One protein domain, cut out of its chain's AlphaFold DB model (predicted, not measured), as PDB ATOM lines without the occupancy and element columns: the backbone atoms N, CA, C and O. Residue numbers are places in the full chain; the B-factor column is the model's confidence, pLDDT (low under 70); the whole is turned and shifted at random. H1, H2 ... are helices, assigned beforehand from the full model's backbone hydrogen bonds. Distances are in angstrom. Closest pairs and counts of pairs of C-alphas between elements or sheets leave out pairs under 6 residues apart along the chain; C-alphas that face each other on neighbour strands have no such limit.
ATOM      1  N   ALA A   2     573.145 370.421 372.803       53.69
ATOM      2  CA  ALA A   2     572.807 371.315 371.695       53.69
ATOM      3  C   ALA A   2     572.875 372.781 372.159       53.69
ATOM      4  O   ALA A   2     572.205 373.175 373.113       53.69
ATOM      5  N   LYS A   3     573.721 373.585 371.513       70.75
ATOM      6  CA  LYS A   3     573.891 375.006 371.832       70.75
ATOM      7  C   LYS A   3     572.641 375.759 371.372       70.75
ATOM      8  O   LYS A   3     572.337 375.784 370.184       70.75
ATOM      9  N   GLN A   4     571.900 376.350 372.306       78.88
ATOM     10  CA  GLN A   4     570.719 377.148 371.973       78.88
ATOM     11  C   GLN A   4     571.132 378.426 371.230       78.88
ATOM     12  O   GLN A   4     571.962 379.203 371.709       78.88
ATOM     13  N   ASN A   5     570.539 378.655 370.058       86.06
ATOM     14  CA  ASN A   5     570.779 379.849 369.249       86.06
ATOM     15  C   ASN A   5     569.951 381.030 369.772       86.06
ATOM     16  O   ASN A   5     568.871 381.338 369.268       86.06
ATOM     17  N   TRP A   6     570.486 381.727 370.774       85.62
ATOM     18  CA  TRP A   6     569.831 382.860 371.440       85.62
ATOM     19  C   TRP A   6     569.390 383.990 370.497       85.62
ATOM     20  O   TRP A   6     568.347 384.597 370.718       85.62
ATOM     21  N   LYS A   7     570.139 384.244 369.414       86.38
ATOM     22  CA  LYS A   7     569.775 385.254 368.403       86.38
ATOM     23  C   LYS A   7     568.491 384.897 367.646       86.38
ATOM     24  O   LYS A   7     567.674 385.774 367.395       86.38
ATOM     25  N   ALA A   8     568.294 383.619 367.317       87.12
ATOM     26  CA  ALA A   8     567.083 383.159 366.638       87.12
ATOM     27  C   ALA A   8     565.863 383.251 367.570       87.12
ATOM     28  O   ALA A   8     564.814 383.756 367.177       87.12
ATOM     29  N   LEU A   9     566.042 382.875 368.840       89.25
ATOM     30  CA  LEU A   9     565.012 382.991 369.875       89.25
ATOM     31  C   LEU A   9     564.585 384.448 370.125       89.25
ATOM     32  O   LEU A   9     563.403 384.707 370.323       89.25
ATOM     33  N   GLN A  10     565.513 385.408 370.049       90.69
ATOM     34  CA  GLN A  10     565.196 386.838 370.144       90.69
ATOM     35  C   GLN A  10     564.297 387.308 368.988       90.69
ATOM     36  O   GLN A  10     563.338 388.041 369.213       90.69
ATOM     37  N   ILE A  11     564.569 386.869 367.755       88.94
ATOM     38  CA  ILE A  11     563.757 387.223 366.579       88.94
ATOM     39  C   ILE A  11     562.355 386.608 366.685       88.94
ATOM     40  O   ILE A  11     561.355 387.280 366.421       88.94
ATOM     41  N   GLU A  12     562.263 385.350 367.120       89.31
ATOM     42  CA  GLU A  12     560.977 384.689 367.356       89.31
ATOM     43  C   GLU A  12     560.161 385.381 368.450       89.31
ATOM     44  O   GLU A  12     558.953 385.566 368.284       89.31
ATOM     45  N   TYR A  13     560.811 385.796 369.542       92.19
ATOM     46  CA  TYR A  13     560.164 386.553 370.607       92.19
ATOM     47  C   TYR A  13     559.634 387.895 370.095       92.19
ATOM     48  O   TYR A  13     558.466 388.202 370.321       92.19
ATOM     49  N   LEU A  14     560.433 388.665 369.348       91.31
ATOM     50  CA  LEU A  14     559.992 389.944 368.778       91.31
ATOM     51  C   LEU A  14     558.780 389.767 367.851       91.31
ATOM     52  O   LEU A  14     557.824 390.537 367.939       91.31
ATOM     53  N   LYS A  15     558.769 388.712 367.027       90.06
ATOM     54  CA  LYS A  15     557.636 388.380 366.151       90.06
ATOM     55  C   LYS A  15     556.387 387.973 366.938       90.06
ATOM     56  O   LYS A  15     555.282 388.338 366.550       90.06
ATOM     57  N   ALA A  16     556.544 387.224 368.029       87.06
ATOM     58  CA  ALA A  16     555.432 386.833 368.892       87.06
ATOM     59  C   ALA A  16     554.877 388.033 369.676       87.06
ATOM     60  O   ALA A  16     553.668 388.252 369.682       87.06
ATOM     61  N   ASN A  17     555.751 388.851 370.263       90.31
ATOM     62  CA  ASN A  17     555.388 390.053 371.008       90.31
ATOM     63  C   ASN A  17     554.666 391.075 370.117       90.31
ATOM     64  O   ASN A  17     553.655 391.623 370.532       90.31
ATOM     65  N   ALA A  18     555.107 391.255 368.867       87.81
ATOM     66  CA  ALA A  18     554.428 392.126 367.904       87.81
ATOM     67  C   ALA A  18     553.023 391.630 367.509       87.81
ATOM     68  O   ALA A  18     552.158 392.437 367.195       87.81
ATOM     69  N   LYS A  19     552.787 390.311 367.516       87.06
ATOM     70  CA  LYS A  19     551.495 389.716 367.131       87.06
ATOM     71  C   LYS A  19     550.505 389.567 368.283       87.06
ATOM     72  O   LYS A  19     549.307 389.534 368.046       87.06
ATOM     73  N   THR A  20     551.004 389.365 369.499       86.25
ATOM     74  CA  THR A  20     550.185 388.899 370.633       86.25
ATOM     75  C   THR A  20     550.428 389.668 371.928       86.25
ATOM     76  O   THR A  20     549.751 389.402 372.913       86.25
ATOM     77  N   GLY A  21     551.411 390.576 371.971       85.19
ATOM     78  CA  GLY A  21     551.774 391.315 373.186       85.19
ATOM     79  C   GLY A  21     552.299 390.439 374.332       85.19
ATOM     80  O   GLY A  21     552.343 390.886 375.476       85.19
ATOM     81  N   ILE A  22     552.669 389.181 374.058       88.38
ATOM     82  CA  ILE A  22     553.076 388.216 375.087       88.38
ATOM     83  C   ILE A  22     554.375 388.656 375.777       88.38
ATOM     84  O   ILE A  22     555.376 388.991 375.139       88.38
ATOM     85  N   THR A  23     554.395 388.574 377.110       88.94
ATOM     86  CA  THR A  23     555.570 388.934 377.905       88.94
ATOM     87  C   THR A  23     556.722 387.938 377.718       88.94
ATOM     88  O   THR A  23     556.522 386.765 377.408       88.94
ATOM     89  N   VAL A  24     557.967 388.381 377.952       89.31
ATOM     90  CA  VAL A  24     559.156 387.501 377.885       89.31
ATOM     91  C   VAL A  24     558.995 386.268 378.787       89.31
ATOM     92  O   VAL A  24     559.464 385.191 378.429       89.31
ATOM     93  N   LYS A  25     558.338 386.414 379.946       89.69
ATOM     94  CA  LYS A  25     558.149 385.333 380.919       89.69
ATOM     95  C   LYS A  25     557.234 384.244 380.358       89.69
ATOM     96  O   LYS A  25     557.674 383.104 380.231       89.69
ATOM     97  N   ASP A  26     556.043 384.627 379.910       90.38
ATOM     98  CA  ASP A  26     555.045 383.691 379.377       90.38
ATOM     99  C   ASP A  26     555.520 383.051 378.062       90.38
ATOM    100  O   ASP A  26     555.229 381.893 377.764       90.38
ATOM    101  N   TRP A  27     556.305 383.788 377.269       93.19
ATOM    102  CA  TRP A  27     556.925 383.258 376.057       93.19
ATOM    103  C   TRP A  27     557.982 382.188 376.365       93.19
ATOM    104  O   TRP A  27     558.032 381.159 375.687       93.19
ATOM    105  N   CYS A  28     558.800 382.394 377.403       91.25
ATOM    106  CA  CYS A  28     559.779 381.400 377.849       91.25
ATOM    107  C   CYS A  28     559.099 380.141 378.400       91.25
ATOM    108  O   CYS A  28     559.544 379.038 378.086       91.25
ATOM    109  N   GLU A  29     558.007 380.294 379.157       89.44
ATOM    110  CA  GLU A  29     557.216 379.176 379.689       89.44
ATOM    111  C   GLU A  29     556.606 378.332 378.558       89.44
ATOM    112  O   GLU A  29     556.763 377.111 378.553       89.44
ATOM    113  N   LYS A  30     556.044 378.967 377.518       89.12
ATOM    114  CA  LYS A  30     555.527 378.273 376.320       89.12
ATOM    115  C   LYS A  30     556.604 377.549 375.509       89.12
ATOM    116  O   LYS A  30     556.314 376.545 374.863       89.12
ATOM    117  N   LYS A  31     557.838 378.060 375.505       86.62
ATOM    118  CA  LYS A  31     558.983 377.472 374.784       86.62
ATOM    119  C   LYS A  31     559.765 376.450 375.620       86.62
ATOM    120  O   LYS A  31     560.758 375.920 375.126       86.62
ATOM    121  N   GLY A  32     559.359 376.186 376.867       86.88
ATOM    122  CA  GLY A  32     560.076 375.287 377.779       86.88
ATOM    123  C   GLY A  32     561.469 375.799 378.171       86.88
ATOM    124  O   GLY A  32     562.357 375.015 378.506       86.88
ATOM    125  N   LEU A  33     561.694 377.115 378.096       86.75
ATOM    126  CA  LEU A  33     562.966 377.752 378.427       86.75
ATOM    127  C   LEU A  33     562.941 378.274 379.864       86.75
ATOM    128  O   LEU A  33     562.002 378.941 380.294       86.75
ATOM    129  N   LYS A  34     564.034 378.059 380.602       89.81
ATOM    130  CA  LYS A  34     564.192 378.644 381.938       89.81
ATOM    131  C   LYS A  34     564.310 380.167 381.824       89.81
ATOM    132  O   LYS A  34     565.317 380.679 381.331       89.81
ATOM    133  N   PHE A  35     563.319 380.891 382.348       87.81
ATOM    134  CA  PHE A  35     563.251 382.357 382.292       87.81
ATOM    135  C   PHE A  35     564.539 383.048 382.775       87.81
ATOM    136  O   PHE A  35     565.022 383.981 382.137       87.81
ATOM    137  N   ALA A  36     565.145 382.552 383.859       85.94
ATOM    138  CA  ALA A  36     566.383 383.101 384.418       85.94
ATOM    139  C   ALA A  36     567.570 383.083 383.433       85.94
ATOM    140  O   ALA A  36     568.409 383.984 383.454       85.94
ATOM    141  N   SER A  37     567.631 382.076 382.558       85.12
ATOM    142  CA  SER A  37     568.651 381.972 381.512       85.12
ATOM    143  C   SER A  37     568.286 382.834 380.302       85.12
ATOM    144  O   SER A  37     569.133 383.545 379.768       85.12
ATOM    145  N   ALA A  38     567.011 382.821 379.906       86.12
ATOM    146  CA  ALA A  38     566.521 383.519 378.722       86.12
ATOM    147  C   ALA A  38     566.521 385.050 378.861       86.12
ATOM    148  O   ALA A  38     566.897 385.742 377.918       86.12
ATOM    149  N   LYS A  39     566.209 385.593 380.047       85.81
ATOM    150  CA  LYS A  39     566.177 387.046 380.310       85.81
ATOM    151  C   LYS A  39     567.519 387.750 380.040       85.81
ATOM    152  O   LYS A  39     567.542 388.955 379.812       85.81
ATOM    153  N   ARG A  40     568.640 387.020 380.053       86.88
ATOM    154  CA  ARG A  40     569.974 387.572 379.745       86.88
ATOM    155  C   ARG A  40     570.155 387.890 378.261       86.88
ATOM    156  O   ARG A  40     570.901 388.805 377.923       86.88
ATOM    157  N   TYR A  41     569.477 387.143 377.396       86.12
ATOM    158  CA  TYR A  41     569.670 387.201 375.950       86.12
ATOM    159  C   TYR A  41     568.443 387.721 375.199       86.12
ATOM    160  O   TYR A  41     568.597 388.236 374.095       86.12
ATOM    161  N   ILE A  42     567.252 387.617 375.797       89.12
ATOM    162  CA  ILE A  42     565.988 388.010 375.181       89.12
ATOM    163  C   ILE A  42     565.509 389.341 375.761       89.12
ATOM    164  O   ILE A  42     565.206 389.435 376.953       89.12
ATOM    165  N   LYS A  43     565.460 390.380 374.923       86.38
ATOM    166  CA  LYS A  43     565.138 391.765 375.310       86.38
ATOM    167  C   LYS A  43     563.839 392.234 374.671       86.38
ATOM    168  O   LYS A  43     563.565 391.927 373.512       86.38
ATOM    169  N   LYS A  44     563.059 393.005 375.431       82.06
ATOM    170  CA  LYS A  44     561.876 393.698 374.915       82.06
ATOM    171  C   LYS A  44     562.306 394.741 373.874       82.06
ATOM    172  O   LYS A  44     563.394 395.297 374.004       82.06
ATOM    173  N   PRO A  45     561.477 395.027 372.860       71.88
ATOM    174  CA  PRO A  45     561.817 396.006 371.829       71.88
ATOM    175  C   PRO A  45     562.177 397.386 372.410       71.88
ATOM    176  O   PRO A  45     563.146 397.986 371.967       71.88
ATOM    177  N   GLU A  46     561.514 397.831 373.480       67.44
ATOM    178  CA  GLU A  46     561.834 399.088 374.186       67.44
ATOM    179  C   GLU A  46     563.256 399.124 374.770       67.44
ATOM    180  O   GLU A  46     563.913 400.162 374.773       67.44
ATOM    181  N   THR A  47     563.775 397.986 375.244       63.34
ATOM    182  CA  THR A  47     565.112 397.916 375.854       63.34
ATOM    183  C   THR A  47     566.229 397.673 374.838       63.34
ATOM    184  O   THR A  47     567.402 397.718 375.206       63.34
ATOM    185  N   MET A  48     565.887 397.437 373.566       58.41
ATOM    186  CA  MET A  48     566.843 397.260 372.467       58.41
ATOM    187  C   MET A  48     567.381 398.598 371.941       58.41
ATOM    188  O   MET A  48     568.556 398.677 371.598       58.41
TER     189      MET A  48
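Overview. This is residues 2 to 48 of the 231 residues of an uncharacterized protein of Haemophilus somnus (strain 129Pt) (UniProt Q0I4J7). One long helix, H1, makes the base of this small domain, and the residues after it, 21 to 48, fold back over one side of it as a chain of short helices and links, while residues 2 to 5 run out as a tail beyond its first end. H2 crosses over H1 nearly at a right angle, H3 packs on H2, and residues 39 to 44 then pass over H1 to the short last helix, H4, which comes near H1 at Leu 14. The printed part has 47 residues with four named helices, in the order H1, H2, H3, H4, and no named strand; its class is all helix. It is compact, with a radius of gyration of the C-alphas of 9.8 A, and its C-alphas span 28 by 20 by 15 A.

Arrangement. H1, residues 6 to 20, and H2, residues 24 to 30, are close but not clearly touching; their closest C-alphas, those of Tyr 13 and Trp 27, are 7.1 A apart. Their lines are about perpendicular, at 85 degrees. H2 and H3, residues 35 to 38, touch, with the closest C-alphas, those of Cys 28 and Phe 35, 5.7 A apart. H1 and H3 are apart, but only just, the closest C-alphas being 8.0 A apart. H4, residues 45 to 48, is close to H1 but not clearly touching it; the closest C-alphas, those of Leu 14 and Pro 45, are 7.0 A apart. H4 is apart from H2 and from H3. In H1 and H2 every O i to N i+4 pair is within hydrogen-bond range; H3 and H4, with four residues each, are too short for such a pair, and each has its one O i to N i+3 pair within range.

Along the chain. After residues 2 to 5, H1 begins at C-alpha 6, at (569.831, 382.860, 371.440), and ends at C-alpha 20, at (550.185, 388.899, 370.633), 20.6 A from first to last C-alpha. H2, from Val 24 to Lys 30, is 10.0 A long by the same measure. H3 runs from Phe 35 to Ala 38. H4 runs from Pro 45 to Met 48, whose C-alpha is at (566.843, 397.260, 372.467).

Size, cuts and confidence. The two C-alphas farthest apart, those of Ala 2 and Glu 46, are 30.0 A apart. The printed part runs from residue 2 to residue 48 of a chain of 231 residues and has no cut. The links from H1 to H2 and from H2 to H3 are tight, and the link from H3 to H4, with 6 residues, is short. The mean pLDDT of the printed part is 84.8; residue 2 and residues 46 to 48 are under 70, and H4 has a mean of 65.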